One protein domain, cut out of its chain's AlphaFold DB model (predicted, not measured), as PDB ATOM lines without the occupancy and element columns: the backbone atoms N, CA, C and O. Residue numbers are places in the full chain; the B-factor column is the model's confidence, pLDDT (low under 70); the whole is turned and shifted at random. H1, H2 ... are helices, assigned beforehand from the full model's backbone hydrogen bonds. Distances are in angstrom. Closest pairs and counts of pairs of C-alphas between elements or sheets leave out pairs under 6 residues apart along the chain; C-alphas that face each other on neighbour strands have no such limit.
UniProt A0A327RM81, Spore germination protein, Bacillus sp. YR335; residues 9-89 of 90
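What this domain is: This is residues 9 to 89 of the 90 residues of the protein "Spore germination protein" of Bacillus sp. YR335 (UniProt A0A327RM81). Two long helices, H3 and H4, make an open V cornered at residues 61 to 65; H2 joins the other end of H3 to free-standing H1. The printed part has 81 residues and four named helices, H1 to H4; it is all helix. Extended and flat, it spans 48 by 38 by 21 A; the C-alphas' radius of gyration is 18.5 A.

How they stand to each other: H3, residues 36 to 60, and H2, residues 28 to 31, are close but not clearly touching; their closest C-alphas, of Val 36 and Gly 29, are 7.3 A apart. H1, residues 9 to 20, and H4, residues 66 to 87, are apart from every other helix. H1, H3 and H4 have every O i to N i+4 pair within hydrogen-bond range.

Where its parts are: H3, 36.3 A long, begins at C-alpha 36, (-28.852, -23.891, -34.018); H4, 30.9 A, ends at C-alpha 87, (-16.634, -20.964, 7.084).

The domain as a whole: C-alphas 9 and 89 are the farthest apart, 54.1 A. The printed part has no cut and no long link; 39 residues have pLDDT under 70, among them 74 to 89.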
ATOM      1  N   ILE A   9     -26.474   8.228 -34.167       85.31
ATOM      2  CA  ILE A   9     -26.179   7.250 -35.218       85.31
ATOM      3  C   ILE A   9     -24.742   6.715 -35.127       85.31
ATOM      4  O   ILE A   9     -24.522   5.532 -35.340       85.31
ATOM      5  N   GLN A  10     -23.771   7.560 -34.764       86.31
ATOM      6  CA  GLN A  10     -22.372   7.155 -34.615       86.31
ATOM      7  C   GLN A  10     -22.205   6.229 -33.412       86.31
ATOM      8  O   GLN A  10     -21.530   5.208 -33.520       86.31
ATOM      9  N   LEU A  11     -22.864   6.546 -32.291       86.06
ATOM     10  CA  LEU A  11     -22.885   5.677 -31.116       86.06
ATOM     11  C   LEU A  11     -23.513   4.320 -31.451       86.06
ATOM     12  O   LEU A  11     -22.949   3.279 -31.119       86.06
ATOM     13  N   PHE A  12     -24.648   4.334 -32.155       85.38
ATOM     14  CA  PHE A  12     -25.331   3.121 -32.591       85.38
ATOM     15  C   PHE A  12     -24.443   2.266 -33.503       85.38
ATOM     16  O   PHE A  12     -24.291   1.074 -33.257       85.38
ATOM     17  N   SER A  13     -23.795   2.868 -34.505       88.56
ATOM     18  CA  SER A  13     -22.866   2.153 -35.385       88.56
ATOM     19  C   SER A  13     -21.689   1.547 -34.619       88.56
ATOM     20  O   SER A  13     -21.318   0.412 -34.904       88.56
ATOM     21  N   MET A  14     -21.122   2.253 -33.633       87.12
ATOM     22  CA  MET A  14     -20.032   1.715 -32.807       87.12
ATOM     23  C   MET A  14     -20.485   0.517 -31.966       87.12
ATOM     24  O   MET A  14     -19.788  -0.492 -31.935       87.12
ATOM     25  N   MET A  15     -21.654   0.601 -31.324       84.94
ATOM     26  CA  MET A  15     -22.219  -0.511 -30.547       84.94
ATOM     27  C   MET A  15     -22.535  -1.721 -31.433       84.94
ATOM     28  O   MET A  15     -22.203  -2.847 -31.084       84.94
ATOM     29  N   PHE A  16     -23.127  -1.486 -32.601       84.69
ATOM     30  CA  PHE A  16     -23.508  -2.535 -33.542       84.69
ATOM     31  C   PHE A  16     -22.300  -3.255 -34.153       84.69
ATOM     32  O   PHE A  16     -22.288  -4.480 -34.251       84.69
ATOM     33  N   LEU A  17     -21.262  -2.506 -34.539       86.62
ATOM     34  CA  LEU A  17     -20.014  -3.083 -35.044       86.62
ATOM     35  C   LEU A  17     -19.257  -3.851 -33.956       86.62
ATOM     36  O   LEU A  17     -18.642  -4.871 -34.255       86.62
ATOM     37  N   PHE A  18     -19.310  -3.378 -32.709       82.50
ATOM     38  CA  PHE A  18     -18.738  -4.085 -31.566       82.50
ATOM     39  C   PHE A  18     -19.434  -5.434 -31.328       82.50
ATOM     40  O   PHE A  18     -18.753  -6.445 -31.177       82.50
ATOM     41  N   ASP A  19     -20.768  -5.461 -31.361       80.56
ATOM     42  CA  ASP A  19     -21.568  -6.669 -31.117       80.56
ATOM     43  C   ASP A  19     -21.417  -7.723 -32.233       80.56
ATOM     44  O   ASP A  19     -21.271  -8.916 -31.971       80.56
ATOM     45  N   MET A  20     -21.361  -7.291 -33.498       80.25
ATOM     46  CA  MET A  20     -21.159  -8.204 -34.634       80.25
ATOM     47  C   MET A  20     -19.705  -8.648 -34.852       80.25
ATOM     48  O   MET A  20     -19.459  -9.585 -35.612       80.25
ATOM     49  N   GLY A  21     -18.723  -7.993 -34.232       75.69
ATOM     50  CA  GLY A  21     -17.309  -8.186 -34.567       75.69
ATOM     51  C   GLY A  21     -16.818  -9.632 -34.434       75.69
ATOM     52  O   GLY A  21     -16.058 -10.105 -35.277       75.69
ATOM     53  N   THR A  22     -17.268 -10.358 -33.409       72.69
ATOM     54  CA  THR A  22     -16.833 -11.740 -33.141       72.69
ATOM     55  C   THR A  22     -17.648 -12.779 -33.910       72.69
ATOM     56  O   THR A  22     -17.085 -13.756 -34.399       72.69
ATOM     57  N   THR A  23     -18.948 -12.545 -34.095       71.81
ATOM     58  CA  THR A  23     -19.849 -13.450 -34.834       71.81
ATOM     59  C   THR A  23     -19.561 -13.485 -36.335       71.81
ATOM     60  O   THR A  23     -19.858 -14.480 -36.993       71.81
ATOM     61  N   LEU A  24     -18.943 -12.432 -36.882       67.81
ATOM     62  CA  LEU A  24     -18.461 -12.412 -38.268       67.81
ATOM     63  C   LEU A  24     -17.204 -13.271 -38.484       67.81
ATOM     64  O   LEU A  24     -16.992 -13.761 -39.592       67.81
ATOM     65  N   VAL A  25     -16.367 -13.440 -37.454       71.19
ATOM     66  CA  VAL A  25     -15.105 -14.200 -37.533       71.19
ATOM     67  C   VAL A  25     -15.327 -15.671 -37.179       71.19
ATOM     68  O   VAL A  25     -14.792 -16.555 -37.849       71.19
ATOM     69  N   GLU A  26     -16.153 -15.951 -36.171       66.75
ATOM     70  CA  GLU A  26     -16.548 -17.310 -35.805       66.75
ATOM     71  C   GLU A  26     -17.916 -17.651 -36.398       66.75
ATOM     72  O   GLU A  26     -18.971 -17.310 -35.866       66.75
ATOM     73  N   SER A  27     -17.906 -18.372 -37.522       66.12
ATOM     74  CA  SER A  27     -19.135 -18.851 -38.155       66.12
ATOM     75  C   SER A  27     -19.732 -20.038 -37.388       66.12
ATOM     76  O   SER A  27     -19.587 -21.201 -37.788       66.12
ATOM     77  N   TYR A  28     -20.487 -19.744 -36.328       64.88
ATOM     78  CA  TYR A  28     -21.264 -20.731 -35.564       64.88
ATOM     79  C   TYR A  28     -22.269 -21.524 -36.426       64.88
ATOM     80  O   TYR A  28     -22.704 -22.601 -36.030       64.88
ATOM     81  N   GLY A  29     -22.615 -21.031 -37.623       59.72
ATOM     82  CA  GLY A  29     -23.565 -21.673 -38.539       59.72
ATOM     83  C   GLY A  29     -23.004 -22.799 -39.419       59.72
ATOM     84  O   GLY A  29     -23.792 -23.538 -39.997       59.72
ATOM     85  N   ILE A  30     -21.677 -22.953 -39.541       61.44
ATOM     86  CA  ILE A  30     -21.084 -23.972 -40.440       61.44
ATOM     87  C   ILE A  30     -20.871 -25.308 -39.717       61.44
ATOM     88  O   ILE A  30     -21.027 -26.367 -40.320       61.44
ATOM     89  N   SER A  31     -20.529 -25.275 -38.425       60.09
ATOM     90  CA  SER A  31     -20.204 -26.489 -37.664       60.09
ATOM     91  C   SER A  31     -21.383 -27.079 -36.888       60.09
ATOM     92  O   SER A  31     -21.288 -28.219 -36.430       60.09
ATOM     93  N   ALA A  32     -22.459 -26.325 -36.674       59.56
ATOM     94  CA  ALA A  32     -23.501 -26.714 -35.739       59.56
ATOM     95  C   ALA A  32     -24.780 -27.150 -36.480       59.56
ATOM     96  O   ALA A  32     -25.206 -26.537 -37.454       59.56
ATOM     97  N   GLN A  33     -25.325 -28.289 -36.048       66.50
ATOM     98  CA  GLN A  33     -26.401 -29.055 -36.687       66.50
ATOM     99  C   GLN A  33     -27.748 -28.299 -36.813       66.50
ATOM    100  O   GLN A  33     -27.877 -27.118 -36.508       66.50
ATOM    101  N   LYS A  34     -28.797 -29.023 -37.233       64.12
ATOM    102  CA  LYS A  34     -30.160 -28.551 -37.540       64.12
ATOM    103  C   LYS A  34     -30.901 -27.797 -36.417       64.12
ATOM    104  O   LYS A  34     -31.980 -27.285 -36.687       64.12
ATOM    105  N   ASP A  35     -30.344 -27.691 -35.210       72.19
ATOM    106  CA  ASP A  35     -31.008 -27.125 -34.023       72.19
ATOM    107  C   ASP A  35     -30.465 -25.745 -33.593       72.19
ATOM    108  O   ASP A  35     -30.974 -25.129 -32.658       72.19
ATOM    109  N   VAL A  36     -29.481 -25.199 -34.315       75.94
ATOM    110  CA  VAL A  36     -28.852 -23.891 -34.018       75.94
ATOM    111  C   VAL A  36     -29.826 -22.725 -34.119       75.94
ATOM    112  O   VAL A  36     -29.737 -21.765 -33.356       75.94
ATOM    113  N   TRP A  37     -30.779 -22.803 -35.046       78.25
ATOM    114  CA  TRP A  37     -31.787 -21.762 -35.244       78.25
ATOM    115  C   TRP A  37     -32.573 -21.475 -33.956       78.25
ATOM    116  O   TRP A  37     -32.912 -20.324 -33.688       78.25
ATOM    117  N   LEU A  38     -32.798 -22.494 -33.120       80.31
ATOM    118  CA  LEU A  38     -33.515 -22.355 -31.858       80.31
ATOM    119  C   LEU A  38     -32.646 -21.679 -30.789       80.31
ATOM    120  O   LEU A  38     -33.135 -20.819 -30.057       80.31
ATOM    121  N   SER A  39     -31.345 -21.981 -30.752       82.56
ATOM    122  CA  SER A  39     -30.383 -21.268 -29.903       82.56
ATOM    123  C   SER A  39     -30.257 -19.793 -30.290       82.56
ATOM    124  O   SER A  39     -30.207 -18.941 -29.405       82.56
ATOM    125  N   VAL A  40     -30.272 -19.471 -31.588       82.06
ATOM    126  CA  VAL A  40     -30.262 -18.078 -32.067       82.06
ATOM    127  C   VAL A  40     -31.548 -17.355 -31.667       82.06
ATOM    128  O   VAL A  40     -31.481 -16.243 -31.153       82.06
ATOM    129  N   LEU A  41     -32.715 -17.992 -31.817       85.19
ATOM    130  CA  LEU A  41     -33.993 -17.410 -31.391       85.19
ATOM    131  C   LEU A  41     -34.044 -17.152 -29.880       85.19
ATOM    132  O   LEU A  41     -34.491 -16.085 -29.454       85.19
ATOM    133  N   LEU A  42     -33.555 -18.093 -29.069       86.00
ATOM    134  CA  LEU A  42     -33.458 -17.915 -27.620       86.00
ATOM    135  C   LEU A  42     -32.463 -16.809 -27.246       86.00
ATOM    136  O   LEU A  42     -32.760 -16.002 -26.366       86.00
ATOM    137  N   GLY A  43     -31.322 -16.729 -27.937       84.94
ATOM    138  CA  GLY A  43     -30.336 -15.663 -27.756       84.94
ATOM    139  C   GLY A  43     -30.903 -14.282 -28.090       84.94
ATOM    140  O   GLY A  43     -30.765 -13.353 -27.297       84.94
ATOM    141  N   MET A  44     -31.621 -14.158 -29.210       84.75
ATOM    142  CA  MET A  44     -32.309 -12.919 -29.590       84.75
ATOM    143  C   MET A  44     -33.358 -12.519 -28.550       84.75
ATOM    144  O   MET A  44     -33.421 -11.354 -28.159       84.75
ATOM    145  N   PHE A  45     -34.153 -13.474 -28.063       90.62
ATOM    146  CA  PHE A  45     -35.152 -13.200 -27.031       90.62
ATOM    147  C   PHE A  45     -34.500 -12.723 -25.725       90.62
ATOM    148  O   PHE A  45     -34.916 -11.707 -25.165       90.62
ATOM    149  N   GLY A  46     -33.429 -13.389 -25.282       88.62
ATOM    150  CA  GLY A  46     -32.649 -12.978 -24.113       88.62
ATOM    151  C   GLY A  46     -32.037 -11.582 -24.267       88.62
ATOM    152  O   GLY A  46     -32.146 -10.761 -23.356       88.62
ATOM    153  N   GLY A  47     -31.468 -11.280 -25.438       84.88
ATOM    154  CA  GLY A  47     -30.892  -9.971 -25.752       84.88
ATOM    155  C   GLY A  47     -31.922  -8.839 -25.718       84.88
ATOM    156  O   GLY A  47     -31.664  -7.792 -25.126       84.88
ATOM    157  N   ILE A  48     -33.122  -9.059 -26.271       86.81
ATOM    158  CA  ILE A  48     -34.214  -8.071 -26.244       86.81
ATOM    159  C   ILE A  48     -34.670  -7.800 -24.807       86.81
ATOM    160  O   ILE A  48     -34.805  -6.641 -24.411       86.81
ATOM    161  N   VAL A  49     -34.879  -8.849 -24.007       88.75
ATOM    162  CA  VAL A  49     -35.285  -8.702 -22.600       88.75
ATOM    163  C   VAL A  49     -34.221  -7.937 -21.806       88.75
ATOM    164  O   VAL A  49     -34.554  -7.022 -21.050       88.75
ATOM    165  N   PHE A  50     -32.941  -8.251 -22.019       84.19
ATOM    166  CA  PHE A  50     -31.826  -7.563 -21.368       84.19
ATOM    167  C   PHE A  50     -31.713  -6.088 -21.790       84.19
ATOM    168  O   PHE A  50     -31.508  -5.207 -20.949       84.19
ATOM    169  N   PHE A  51     -31.906  -5.791 -23.076       82.94
ATOM    170  CA  PHE A  51     -31.907  -4.422 -23.592       82.94
ATOM    171  C   PHE A  51     -33.052  -3.583 -23.003       82.94
ATOM    172  O   PHE A  51     -32.850  -2.433 -22.606       82.94
ATOM    173  N   LEU A  52     -34.248  -4.163 -22.883       84.19
ATOM    174  CA  LEU A  52     -35.385  -3.495 -22.248       84.19
ATOM    175  C   LEU A  52     -35.132  -3.244 -20.759       84.19
ATOM    176  O   LEU A  52     -35.406  -2.146 -20.275       84.19
ATOM    177  N   PHE A  53     -34.567  -4.223 -20.046       83.88
ATOM    178  CA  PHE A  53     -34.235  -4.088 -18.627       83.88
ATOM    179  C   PHE A  53     -33.223  -2.961 -18.378       83.88
ATOM    180  O   PHE A  53     -33.449  -2.089 -17.539       83.88
ATOM    181  N   THR A  54     -32.131  -2.942 -19.145       76.19
ATOM    182  CA  THR A  54     -31.079  -1.922 -19.025       76.19
ATOM    183  C   THR A  54     -31.575  -0.532 -19.421       76.19
ATOM    184  O   THR A  54     -31.298   0.432 -18.708       76.19
ATOM    185  N   THR A  55     -32.374  -0.416 -20.487       78.00
ATOM    186  CA  THR A  55     -32.960   0.865 -20.919       78.00
ATOM    187  C   THR A  55     -33.953   1.405 -19.892       78.00
ATOM    188  O   THR A  55     -33.887   2.579 -19.529       78.00
ATOM    189  N   PHE A  56     -34.845   0.554 -19.376       80.56
ATOM    190  CA  PHE A  56     -35.781   0.938 -18.319       80.56
ATOM    191  C   PHE A  56     -35.033   1.443 -17.082       80.56
ATOM    192  O   PHE A  56     -35.372   2.490 -16.531       80.56
ATOM    193  N   TYR A  57     -33.981   0.742 -16.670       70.94
ATOM    194  CA  TYR A  57     -33.188   1.140 -15.514       70.94
ATOM    195  C   TYR A  57     -32.455   2.473 -15.740       70.94
ATOM    196  O   TYR A  57     -32.497   3.350 -14.876       70.94
ATOM    197  N   PHE A  58     -31.850   2.663 -16.916       69.88
ATOM    198  CA  PHE A  58     -31.114   3.880 -17.270       69.88
ATOM    199  C   PHE A  58     -32.002   5.134 -17.285       69.88
ATOM    200  O   PHE A  58     -31.563   6.213 -16.898       69.88
ATOM    201  N   VAL A  59     -33.269   4.993 -17.689       71.50
ATOM    202  CA  VAL A  59     -34.243   6.099 -17.667       71.50
ATOM    203  C   VAL A  59     -34.667   6.463 -16.239       71.50
ATOM    204  O   VAL A  59     -34.894   7.636 -15.953       71.50
ATOM    205  N   ASN A  60     -34.765   5.483 -15.335       70.56
ATOM    206  CA  ASN A  60     -35.266   5.702 -13.975       70.56
ATOM    207  C   ASN A  60     -34.173   6.109 -12.965       70.56
ATOM    208  O   ASN A  60     -34.485   6.777 -11.981       70.56
ATOM    209  N   ILE A  61     -32.908   5.720 -13.171       66.50
ATOM    210  CA  ILE A  61     -31.802   5.971 -12.228       66.50
ATOM    211  C   ILE A  61     -30.629   6.623 -12.979       66.50
ATOM    212  O   ILE A  61     -29.753   5.930 -13.492       66.50
ATOM    213  N   PRO A  62     -30.577   7.967 -13.051       58.41
ATOM    214  CA  PRO A  62     -29.601   8.671 -13.887       58.41
ATOM    215  C   PRO A  62     -28.182   8.782 -13.295       58.41
ATOM    216  O   PRO A  62     -27.318   9.375 -13.933       58.41
ATOM    217  N   ILE A  63     -27.926   8.281 -12.077       59.19
ATOM    218  CA  ILE A  63     -26.735   8.677 -11.293       59.19
ATOM    219  C   ILE A  63     -25.714   7.549 -11.082       59.19
ATOM    220  O   ILE A  63     -24.551   7.849 -10.832       59.19
ATOM    221  N   TYR A  64     -26.084   6.275 -11.238       58.34
ATOM    222  CA  TYR A  64     -25.140   5.172 -11.022       58.34
ATOM    223  C   TYR A  64     -24.704   4.552 -12.353       58.34
ATOM    224  O   TYR A  64     -25.556   4.033 -13.080       58.34
ATOM    225  N   PRO A  65     -23.403   4.578 -12.705       64.25
ATOM    226  CA  PRO A  65     -22.907   3.760 -13.801       64.25
ATOM    227  C   PRO A  65     -23.221   2.290 -13.500       64.25
ATOM    228  O   PRO A  65     -23.152   1.855 -12.352       64.25
ATOM    229  N   LEU A  66     -23.552   1.504 -14.532       61.47
ATOM    230  CA  LEU A  66     -23.859   0.070 -14.398       61.47
ATOM    231  C   LEU A  66     -22.780  -0.698 -13.606       61.47
ATOM    232  O   LEU A  66     -23.094  -1.686 -12.951       61.47
ATOM    233  N   LEU A  67     -21.539  -0.202 -13.625       62.44
ATOM    234  CA  LEU A  67     -20.404  -0.685 -12.838       62.44
ATOM    235  C   LEU A  67     -20.631  -0.627 -11.319       62.44
ATOM    236  O   LEU A  67     -20.333  -1.612 -10.658       62.44
ATOM    237  N   ASP A  68     -21.217   0.441 -10.771       64.88
ATOM    238  CA  ASP A  68     -21.434   0.578  -9.318       64.88
ATOM    239  C   ASP A  68     -22.510  -0.397  -8.815       64.88
ATOM    240  O   ASP A  68     -22.442  -0.944  -7.712       64.88
ATOM    241  N   ILE A  69     -23.528  -0.643  -9.643       66.38
ATOM    242  CA  ILE A  69     -24.594  -1.611  -9.350       66.38
ATOM    243  C   ILE A  69     -24.049  -3.027  -9.461       66.38
ATOM    244  O   ILE A  69     -24.340  -3.872  -8.610       66.38
ATOM    245  N   LEU A  70     -23.253  -3.273 -10.502       66.00
ATOM    246  CA  LEU A  70     -22.604  -4.550 -10.712       66.00
ATOM    247  C   LEU A  70     -21.655  -4.850  -9.551       66.00
ATOM    248  O   LEU A  70     -21.741  -5.946  -9.022       66.00
ATOM    249  N   GLU A  71     -20.847  -3.893  -9.088       69.12
ATOM    250  CA  GLU A  71     -19.979  -4.046  -7.914       69.12
ATOM    251  C   GLU A  71     -20.797  -4.383  -6.666       69.12
ATOM    252  O   GLU A  71     -20.507  -5.363  -5.983       69.12
ATOM    253  N   LYS A  72     -21.885  -3.654  -6.402       67.06
ATOM    254  CA  LYS A  72     -22.727  -3.910  -5.226       67.06
ATOM    255  C   LYS A  72     -23.385  -5.294  -5.256       67.06
ATOM    256  O   LYS A  72     -23.479  -5.954  -4.220       67.06
ATOM    257  N   TYR A  73     -23.832  -5.747  -6.427       70.75
ATOM    258  CA  TYR A  73     -24.467  -7.055  -6.585       70.75
ATOM    259  C   TYR A  73     -23.445  -8.207  -6.634       70.75
ATOM    260  O   TYR A  73     -23.659  -9.237  -5.989       70.75
ATOM    261  N   LEU A  74     -22.313  -8.031  -7.331       67.81
ATOM    262  CA  LEU A  74     -21.189  -8.980  -7.369       67.81
ATOM    263  C   LEU A  74     -20.596  -9.165  -5.976       67.81
ATOM    264  O   LEU A  74     -20.481 -10.299  -5.529       67.81
ATOM    265  N   VAL A  75     -20.276  -8.086  -5.260       65.81
ATOM    266  CA  VAL A  75     -19.682  -8.166  -3.916       65.81
ATOM    267  C   VAL A  75     -20.631  -8.841  -2.933       65.81
ATOM    268  O   VAL A  75     -20.196  -9.690  -2.164       65.81
ATOM    269  N   ASN A  76     -21.930  -8.542  -2.972       68.94
ATOM    270  CA  ASN A  76     -22.878  -9.175  -2.055       68.94
ATOM    271  C   ASN A  76     -23.064 -10.676  -2.346       68.94
ATOM    272  O   ASN A  76     -23.114 -11.491  -1.428       68.94
ATOM    273  N   THR A  77     -23.129 -11.055  -3.623       67.44
ATOM    274  CA  THR A  77     -23.406 -12.444  -4.022       67.44
ATOM    275  C   THR A  77     -22.151 -13.317  -3.942       67.44
ATOM    276  O   THR A  77     -22.187 -14.418  -3.398       67.44
ATOM    277  N   TRP A  78     -21.013 -12.816  -4.425       64.12
ATOM    278  CA  TRP A  78     -19.743 -13.544  -4.434       64.12
ATOM    279  C   TRP A  78     -18.982 -13.407  -3.118       64.12
ATOM    280  O   TRP A  78     -18.364 -14.371  -2.682       64.12
ATOM    281  N   GLY A  79     -19.082 -12.266  -2.431       66.19
ATOM    282  CA  GLY A  79     -18.544 -12.105  -1.078       66.19
ATOM    283  C   GLY A  79     -19.252 -13.004  -0.062       66.19
ATOM    284  O   GLY A  79     -18.587 -13.597   0.784       66.19
ATOM    285  N   GLY A  80     -20.570 -13.195  -0.196       66.62
ATOM    286  CA  GLY A  80     -21.323 -14.171   0.600       66.62
ATOM    287  C   GLY A  80     -20.911 -15.620   0.314       66.62
ATOM    288  O   GLY A  80     -20.679 -16.389   1.244       66.62
ATOM    289  N   LEU A  81     -20.742 -15.983  -0.962       66.81
ATOM    290  CA  LEU A  81     -20.281 -17.321  -1.352       66.81
ATOM    291  C   LEU A  81     -18.861 -17.611  -0.848       66.81
ATOM    292  O   LEU A  81     -18.626 -18.678  -0.284       66.81
ATOM    293  N   LEU A  82     -17.930 -16.663  -0.986       68.19
ATOM    294  CA  LEU A  82     -16.562 -16.809  -0.480       68.19
ATOM    295  C   LEU A  82     -16.529 -16.915   1.052       68.19
ATOM    296  O   LEU A  82     -15.816 -17.768   1.577       68.19
ATOM    297  N   ALA A  83     -17.350 -16.136   1.766       67.50
ATOM    298  CA  ALA A  83     -17.490 -16.252   3.218       67.50
ATOM    299  C   ALA A  83     -18.009 -17.642   3.636       67.50
ATOM    300  O   ALA A  83     -17.433 -18.269   4.529       67.50
ATOM    301  N   CYS A  84     -19.026 -18.176   2.948       64.44
ATOM    302  CA  CYS A  84     -19.528 -19.534   3.179       64.44
ATOM    303  C   CYS A  84     -18.469 -20.618   2.908       64.44
ATOM    304  O   CYS A  84     -18.347 -21.552   3.700       64.44
ATOM    305  N   TYR A  85     -17.666 -20.485   1.847       66.62
ATOM    306  CA  TYR A  85     -16.565 -21.416   1.561       66.62
ATOM    307  C   TYR A  85     -15.475 -21.383   2.641       66.62
ATOM    308  O   TYR A  85     -14.982 -22.435   3.054       66.62
ATOM    309  N   THR A  86     -15.130 -20.195   3.146       65.94
ATOM    310  CA  THR A  86     -14.163 -20.080   4.247       65.94
ATOM    311  C   THR A  86     -14.712 -20.603   5.575       65.94
ATOM    312  O   THR A  86     -13.953 -21.194   6.331       65.94
ATOM    313  N   PHE A  87     -16.015 -20.473   5.847       63.34
ATOM    314  CA  PHE A  87     -16.634 -20.964   7.084       63.34
ATOM    315  C   PHE A  87     -16.859 -22.485   7.089       63.34
ATOM    316  O   PHE A  87     -16.817 -23.100   8.142       63.34
ATOM    317  N   SER A  88     -17.044 -23.117   5.924       56.88
ATOM    318  CA  SER A  88     -17.199 -24.579   5.815       56.88
ATOM    319  C   SER A  88     -15.876 -25.359   5.920       56.88
ATOM    320  O   SER A  88     -15.904 -26.589   5.909       56.88
ATOM    321  N   THR A  89     -14.736 -24.663   5.967       56.31
ATOM    322  CA  THR A  89     -13.388 -25.261   6.057       56.31
ATOM    323  C   THR A  89     -12.788 -25.153   7.474       56.31
ATOM    324  O   THR A  89     -11.690 -25.658   7.701       56.31
TER     325      THR A  89